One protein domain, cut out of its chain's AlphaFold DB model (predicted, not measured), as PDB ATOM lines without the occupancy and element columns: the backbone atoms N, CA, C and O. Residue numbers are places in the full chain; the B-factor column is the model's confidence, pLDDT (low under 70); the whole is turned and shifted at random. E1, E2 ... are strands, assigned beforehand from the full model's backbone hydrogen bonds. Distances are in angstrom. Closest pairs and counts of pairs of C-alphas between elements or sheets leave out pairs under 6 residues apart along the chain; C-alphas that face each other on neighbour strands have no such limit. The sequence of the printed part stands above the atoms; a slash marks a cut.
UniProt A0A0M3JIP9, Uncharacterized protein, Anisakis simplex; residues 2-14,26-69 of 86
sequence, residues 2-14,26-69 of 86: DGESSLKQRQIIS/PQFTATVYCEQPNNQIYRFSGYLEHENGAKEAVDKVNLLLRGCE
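Overview. This is residues 2 to 14 and 26 to 69 of the 86 residues of an uncharacterized protein of Anisakis simplex (UniProt A0A0M3JIP9). There is little regular structure here: a small three-strand antiparallel sheet, E1 - E2 - E3, sits toward one end of an elongated shape made mostly of loops, with the turn from E2 to E3 at that end and residues 2 to 6 at the other. The three strands, in chain order, hold 14 of the 57 printed residues; the class is all strand, with no named helix. The whole is loose, radius of gyration of the C-alphas 13.3 A, spanning 42 by 21 by 19 A.

Along the chain. Find C-alpha 31 at (123.337, 143.706, 118.759), where E1, residues 31 to 34, begins. E2 is residues 45 to 49, 13.5 A long. E3, residues 55 to 59, runs 12.8 A to C-alpha 59 at (135.512, 137.184, 113.011).

Arrangement. The strands form a meander, each the antiparallel neighbour of the one before. In the hairpin E1 and E2, look for N 33 and O 47, 2.9 A apart. In the hairpin E2 and E3, N 48 and O 56 are 2.8 A apart.

Size, cuts and confidence. Residues 15 to 25 are not printed; C-alphas 14 and 26 are 19.6 A apart across this cut. No link between strands is long. No printed residue is under 70 in pLDDT.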
ATOM      1  N   ASP A   2     140.685 120.135 115.922       83.75
ATOM      2  CA  ASP A   2     141.269 119.759 114.632       83.75
ATOM      3  C   ASP A   2     142.579 118.960 114.763       83.75
ATOM      4  O   ASP A   2     143.296 118.761 113.790       83.75
ATOM      5  N   GLY A   3     142.900 118.486 115.972       86.75
ATOM      6  CA  GLY A   3     144.145 117.765 116.253       86.75
ATOM      7  C   GLY A   3     145.372 118.665 116.423       86.75
ATOM      8  O   GLY A   3     146.462 118.151 116.668       86.75
ATOM      9  N   GLU A   4     145.219 119.990 116.343       89.12
ATOM     10  CA  GLU A   4     146.311 120.919 116.616       89.12
ATOM     11  C   GLU A   4     146.614 121.006 118.121       89.12
ATOM     12  O   GLU A   4     145.713 121.062 118.962       89.12
ATOM     13  N   SER A   5     147.904 121.045 118.462       86.25
ATOM     14  CA  SER A   5     148.397 121.187 119.841       86.25
ATOM     15  C   SER A   5     148.780 122.623 120.209       86.25
ATOM     16  O   SER A   5     148.980 122.934 121.384       86.25
ATOM     17  N   SER A   6     148.898 123.508 119.216       92.31
ATOM     18  CA  SER A   6     149.247 124.911 119.427       92.31
ATOM     19  C   SER A   6     148.066 125.705 119.973       92.31
ATOM     20  O   SER A   6     146.935 125.579 119.507       92.31
ATOM     21  N   LEU A   7     148.354 126.597 120.920       92.38
ATOM     22  CA  LEU A   7     147.378 127.577 121.379       92.38
ATOM     23  C   LEU A   7     147.045 128.558 120.250       92.38
ATOM     24  O   LEU A   7     147.918 128.971 119.484       92.38
ATOM     25  N   LYS A   8     145.775 128.953 120.172       92.69
ATOM     26  CA  LYS A   8     145.306 130.016 119.280       92.69
ATOM     27  C   LYS A   8     144.963 131.228 120.120       92.69
ATOM     28  O   LYS A   8     144.143 131.129 121.030       92.69
ATOM     29  N   GLN A   9     145.579 132.360 119.802       93.62
ATOM     30  CA  GLN A   9     145.236 133.619 120.439       93.62
ATOM     31  C   GLN A   9     143.821 134.031 120.029       93.62
ATOM     32  O   GLN A   9     143.459 133.967 118.852       93.62
ATOM     33  N   ARG A  10     143.029 134.439 121.018       94.12
ATOM     34  CA  ARG A  10     141.697 135.015 120.839       94.12
ATOM     35  C   ARG A  10     141.714 136.429 121.387       94.12
ATOM     36  O   ARG A  10     142.457 136.713 122.327       94.12
ATOM     37  N   GLN A  11     140.948 137.311 120.766       92.31
ATOM     38  CA  GLN A  11     140.930 138.726 121.104       92.31
ATOM     39  C   GLN A  11     139.496 139.194 121.287       92.31
ATOM     40  O   GLN A  11     138.598 138.802 120.544       92.31
ATOM     41  N   ILE A  12     139.298 140.056 122.276       90.44
ATOM     42  CA  ILE A  12     138.043 140.777 122.442       90.44
ATOM     43  C   ILE A  12     137.827 141.745 121.278       90.44
ATOM     44  O   ILE A  12     138.765 142.128 120.576       90.44
ATOM     45  N   ILE A  13     136.569 142.118 121.078       88.25
ATOM     46  CA  ILE A  13     136.170 143.146 120.119       88.25
ATOM     47  C   ILE A  13     136.830 144.472 120.510       88.25
ATOM     48  O   ILE A  13     136.923 144.792 121.696       88.25
ATOM     49  N   SER A  14     137.343 145.223 119.535       84.12
ATOM     50  CA  SER A  14     138.234 146.357 119.799       84.12
ATOM     51  C   SER A  14     137.535 147.491 120.549       84.12
ATOM     52  O   SER A  14     138.147 148.080 121.439       84.12
ATOM     53  N   PRO A  26     124.276 143.136 132.054       85.69
ATOM     54  CA  PRO A  26     123.028 143.896 131.914       85.69
ATOM     55  C   PRO A  26     123.137 145.245 131.184       85.69
ATOM     56  O   PRO A  26     122.116 145.786 130.773       85.69
ATOM     57  N   GLN A  27     124.336 145.815 131.061       85.94
ATOM     58  CA  GLN A  27     124.589 147.094 130.389       85.94
ATOM     59  C   GLN A  27     125.025 146.924 128.929       85.94
ATOM     60  O   GLN A  27     125.268 147.913 128.243       85.94
ATOM     61  N   PHE A  28     125.144 145.692 128.435       87.00
ATOM     62  CA  PHE A  28     125.471 145.451 127.038       87.00
ATOM     63  C   PHE A  28     124.265 145.777 126.143       87.00
ATOM     64  O   PHE A  28     123.257 145.074 126.172       87.00
ATOM     65  N   THR A  29     124.370 146.846 125.349       90.31
ATOM     66  CA  THR A  29     123.273 147.361 124.503       90.31
ATOM     67  C   THR A  29     123.437 147.079 123.010       90.31
ATOM     68  O   THR A  29     122.526 147.331 122.222       90.31
ATOM     69  N   ALA A  30     124.587 146.553 122.589       92.38
ATOM     70  CA  ALA A  30     124.862 146.294 121.183       92.38
ATOM     71  C   ALA A  30     124.201 144.992 120.687       92.38
ATOM     72  O   ALA A  30     123.945 144.067 121.455       92.38
ATOM     73  N   THR A  31     123.937 144.898 119.382       95.31
ATOM     74  CA  THR A  31     123.337 143.706 118.759       95.31
ATOM     75  C   THR A  31     124.370 142.958 117.927       95.31
ATOM     76  O   THR A  31     125.057 143.554 117.100       95.31
ATOM     77  N   VAL A  32     124.476 141.640 118.118       95.12
ATOM     78  CA  VAL A  32     125.357 140.787 117.305       95.12
ATOM     79  C   VAL A  32     124.581 140.232 116.113       95.12
ATOM     80  O   VAL A  32     123.596 139.518 116.286       95.12
ATOM     81  N   TYR A  33     125.069 140.501 114.905       97.06
ATOM     82  CA  TYR A  33     124.595 139.890 113.665       97.06
ATOM     83  C   TYR A  33     125.650 138.913 113.159       97.06
ATOM     84  O   TYR A  33     126.829 139.249 113.083       97.06
ATOM     85  N   CYS A  34     125.249 137.700 112.800       96.06
ATOM     86  CA  CYS A  34     126.174 136.686 112.306       96.06
ATOM     87  C   CYS A  34     125.506 135.762 111.291       96.06
ATOM     88  O   CYS A  34     124.281 135.730 111.153       96.06
ATOM     89  N   GLU A  35     126.334 135.037 110.545       95.38
ATOM     90  CA  GLU A  35     125.874 134.005 109.622       95.38
ATOM     91  C   GLU A  35     125.093 132.883 110.331       95.38
ATOM     92  O   GLU A  35     125.158 132.711 111.550       95.38
ATOM     93  N   GLN A  36     124.329 132.098 109.566       93.31
ATOM     94  CA  GLN A  36     123.681 130.907 110.120       93.31
ATOM     95  C   GLN A  36     124.734 129.886 110.591       93.31
ATOM     96  O   GLN A  36     125.803 129.793 109.972       93.31
ATOM     97  N   PRO A  37     124.433 129.090 111.639       92.50
ATOM     98  CA  PRO A  37     125.344 128.057 112.106       92.50
ATOM     99  C   PRO A  37     125.731 127.120 110.956       92.50
ATOM    100  O   PRO A  37     124.871 126.601 110.245       92.50
ATOM    101  N   ASN A  38     127.030 126.893 110.782       91.25
ATOM    102  CA  ASN A  38     127.576 126.032 109.740       91.25
ATOM    103  C   ASN A  38     128.803 125.256 110.260       91.25
ATOM    104  O   ASN A  38     129.218 125.418 111.407       91.25
ATOM    105  N   ASN A  39     129.367 124.369 109.436       88.56
ATOM    106  CA  ASN A  39     130.470 123.481 109.823       88.56
ATOM    107  C   ASN A  39     131.875 124.037 109.508       88.56
ATOM    108  O   ASN A  39     132.866 123.316 109.642       88.56
ATOM    109  N   GLN A  40     131.992 125.297 109.087       90.19
ATOM    110  CA  GLN A  40     133.262 125.902 108.697       90.19
ATOM    111  C   GLN A  40     134.008 126.450 109.920       90.19
ATOM    112  O   GLN A  40     134.104 127.651 110.117       90.19
ATOM    113  N   ILE A  41     134.618 125.579 110.725       87.38
ATOM    114  CA  ILE A  41     135.268 125.951 112.004       87.38
ATOM    115  C   ILE A  41     136.403 126.995 111.902       87.38
ATOM    116  O   ILE A  41     136.804 127.581 112.906       87.38
ATOM    117  N   TYR A  42     136.934 127.234 110.700       88.94
ATOM    118  CA  TYR A  42     137.987 128.224 110.438       88.94
ATOM    119  C   TYR A  42     137.467 129.549 109.879       88.94
ATOM    120  O   TYR A  42     138.267 130.452 109.610       88.94
ATOM    121  N   ARG A  43     136.153 129.664 109.680       91.38
ATOM    122  CA  ARG A  43     135.485 130.840 109.142       91.38
ATOM    123  C   ARG A  43     134.371 131.246 110.095       91.38
ATOM    124  O   ARG A  43     133.611 130.420 110.575       91.38
ATOM    125  N   PHE A  44     134.318 132.536 110.370       94.88
ATOM    126  CA  PHE A  44     133.189 133.152 111.032       94.88
ATOM    127  C   PHE A  44     133.024 134.545 110.441       94.88
ATOM    128  O   PHE A  44     134.022 135.254 110.274       94.88
ATOM    129  N   SER A  45     131.796 134.915 110.101       94.69
ATOM    130  CA  SER A  45     131.459 136.255 109.635       94.69
ATOM    131  C   SER A  45     130.269 136.806 110.406       94.69
ATOM    132  O   SER A  45     129.154 136.282 110.344       94.69
ATOM    133  N   GLY A  46     130.517 137.901 111.114       96.25
ATOM    134  CA  GLY A  46     129.495 138.681 111.782       96.25
ATOM    135  C   GLY A  46     129.936 140.120 111.997       96.25
ATOM    136  O   GLY A  46     131.032 140.532 111.611       96.25
ATOM    137  N   TYR A  47     129.058 140.893 112.614       96.81
ATOM    138  CA  TYR A  47     129.363 142.230 113.087       96.81
ATOM    139  C   TYR A  47     128.565 142.548 114.349       96.81
ATOM    140  O   TYR A  47     127.464 142.035 114.564       96.81
ATOM    141  N   LEU A  48     129.133 143.415 115.173       95.75
ATOM    142  CA  LEU A  48     128.458 144.068 116.277       95.75
ATOM    143  C   LEU A  48     127.894 145.401 115.777       95.75
ATOM    144  O   LEU A  48     128.622 146.187 115.175       95.75
ATOM    145  N   GLU A  49     126.607 145.648 115.993       96.88
ATOM    146  CA  GLU A  49     125.956 146.931 115.721       96.88
ATOM    147  C   GLU A  49     125.714 147.662 117.042       96.88
ATOM    148  O   GLU A  49     124.999 147.170 117.918       96.88
ATOM    149  N   HIS A  50     126.337 148.827 117.191       93.94
ATOM    150  CA  HIS A  50     126.168 149.698 118.350       93.94
ATOM    151  C   HIS A  50     124.879 150.524 118.233       93.94
ATOM    152  O   HIS A  50     124.357 150.725 117.137       93.94
ATOM    153  N   GLU A  51     124.396 151.089 119.345       93.31
ATOM    154  CA  GLU A  51     123.172 151.913 119.376       93.31
ATOM    155  C   GLU A  51     123.223 153.136 118.444       93.31
ATOM    156  O   GLU A  51     122.195 153.599 117.955       93.31
ATOM    157  N   ASN A  52     124.422 153.647 118.153       94.31
ATOM    158  CA  ASN A  52     124.634 154.741 117.203       94.31
ATOM    159  C   ASN A  52     124.672 154.285 115.726       94.31
ATOM    160  O   ASN A  52     124.958 155.096 114.845       94.31
ATOM    161  N   GLY A  53     124.433 152.999 115.449       95.81
ATOM    162  CA  GLY A  53     124.478 152.391 114.118       95.81
ATOM    163  C   GLY A  53     125.883 152.051 113.608       95.81
ATOM    164  O   GLY A  53     126.015 151.544 112.492       95.81
ATOM    165  N   ALA A  54     126.941 152.315 114.386       95.56
ATOM    166  CA  ALA A  54     128.292 151.905 114.022       95.56
ATOM    167  C   ALA A  54     128.396 150.376 113.996       95.56
ATOM    168  O   ALA A  54     127.840 149.691 114.855       95.56
ATOM    169  N   LYS A  55     129.130 149.853 113.009       96.56
ATOM    170  CA  LYS A  55     129.342 148.415 112.821       96.56
ATOM    171  C   LYS A  55     130.803 148.064 113.012       96.56
ATOM    172  O   LYS A  55     131.669 148.671 112.386       96.56
ATOM    173  N   GLU A  56     131.052 147.043 113.815       95.06
ATOM    174  CA  GLU A  56     132.381 146.494 114.045       95.06
ATOM    175  C   GLU A  56     132.417 145.023 113.643       95.06
ATOM    176  O   GLU A  56     131.526 144.255 113.998       95.06
ATOM    177  N   ALA A  57     133.427 144.625 112.872       95.62
ATOM    178  CA  ALA A  57     133.541 143.252 112.404       95.62
ATOM    179  C   ALA A  57     133.798 142.283 113.569       95.62
ATOM    180  O   ALA A  57     134.623 142.545 114.440       95.62
ATOM    181  N   VAL A  58     133.114 141.142 113.535       95.12
ATOM    182  CA  VAL A  58     133.352 139.999 114.417       95.12
ATOM    183  C   VAL A  58     133.786 138.843 113.527       95.12
ATOM    184  O   VAL A  58     133.048 138.431 112.626       95.12
ATOM    185  N   ASP A  59     134.976 138.308 113.772       94.25
ATOM    186  CA  ASP A  59     135.512 137.184 113.011       94.25
ATOM    187  C   ASP A  59     135.958 136.032 113.930       94.25
ATOM    188  O   ASP A  59     135.696 136.011 115.137       94.25
ATOM    189  N   LYS A  60     136.610 135.017 113.354       93.75
ATOM    190  CA  LYS A  60     137.067 133.840 114.099       93.75
ATOM    191  C   LYS A  60     137.950 134.199 115.297       93.75
ATOM    192  O   LYS A  60     137.913 133.474 116.285       93.75
ATOM    193  N   VAL A  61     138.748 135.267 115.258       94.19
ATOM    194  CA  VAL A  61     139.640 135.644 116.368       94.19
ATOM    195  C   VAL A  61     138.861 136.046 117.621       94.19
ATOM    196  O   VAL A  61     139.383 135.890 118.722       94.19
ATOM    197  N   ASN A  62     137.604 136.467 117.461       94.19
ATOM    198  CA  ASN A  62     136.696 136.839 118.548       94.19
ATOM    199  C   ASN A  62     135.813 135.676 119.025       94.19
ATOM    200  O   ASN A  62     135.066 135.821 119.989       94.19
ATOM    201  N   LEU A  63     135.878 134.524 118.352       94.06
ATOM    202  CA  LEU A  63     134.993 133.392 118.596       94.06
ATOM    203  C   LEU A  63     135.682 132.290 119.407       94.06
ATOM    204  O   LEU A  63     136.774 131.821 119.069       94.06
ATOM    205  N   LEU A  64     134.977 131.803 120.427       94.94
ATOM    206  CA  LEU A  64     135.270 130.543 121.100       94.94
ATOM    207  C   LEU A  64     134.286 129.475 120.622       94.94
ATOM    208  O   LEU A  64     133.073 129.657 120.681       94.94
ATOM    209  N   LEU A  65     134.819 128.354 120.141       93.88
ATOM    210  CA  LEU A  65     134.018 127.228 119.671       93.88
ATOM    211  C   LEU A  65     133.824 126.207 120.792       93.88
ATOM    212  O   LEU A  65     134.733 125.947 121.584       93.88
ATOM    213  N   ARG A  66     132.651 125.565 120.821       92.06
ATOM    214  CA  ARG A  66     132.398 124.416 121.701       92.06
ATOM    215  C   ARG A  66     133.476 123.354 121.474       92.06
ATOM    216  O   ARG A  66     133.722 122.978 120.336       92.06
ATOM    217  N   GLY A  67     134.072 122.847 122.552       90.38
ATOM    218  CA  GLY A  67     135.144 121.845 122.493       90.38
ATOM    219  C   GLY A  67     136.558 122.431 122.414       90.38
ATOM    220  O   GLY A  67     137.522 121.669 122.391       90.38
ATOM    221  N   CYS A  68     136.705 123.760 122.392       91.62
ATOM    222  CA  CYS A  68     137.957 124.406 122.779       91.62
ATOM    223  C   CYS A  68     138.137 124.367 124.302       91.62
ATOM    224  O   CYS A  68     137.169 124.422 125.056       91.62
ATOM    225  N   GLU A  69     139.394 124.342 124.734       92.94
ATOM    226  CA  GLU A  69     139.791 124.552 126.123       92.94
ATOM    227  C   GLU A  69     140.435 125.938 126.232       92.94
ATOM    228  O   GLU A  69     141.366 126.254 125.484       92.94
TER     229      GLU A  69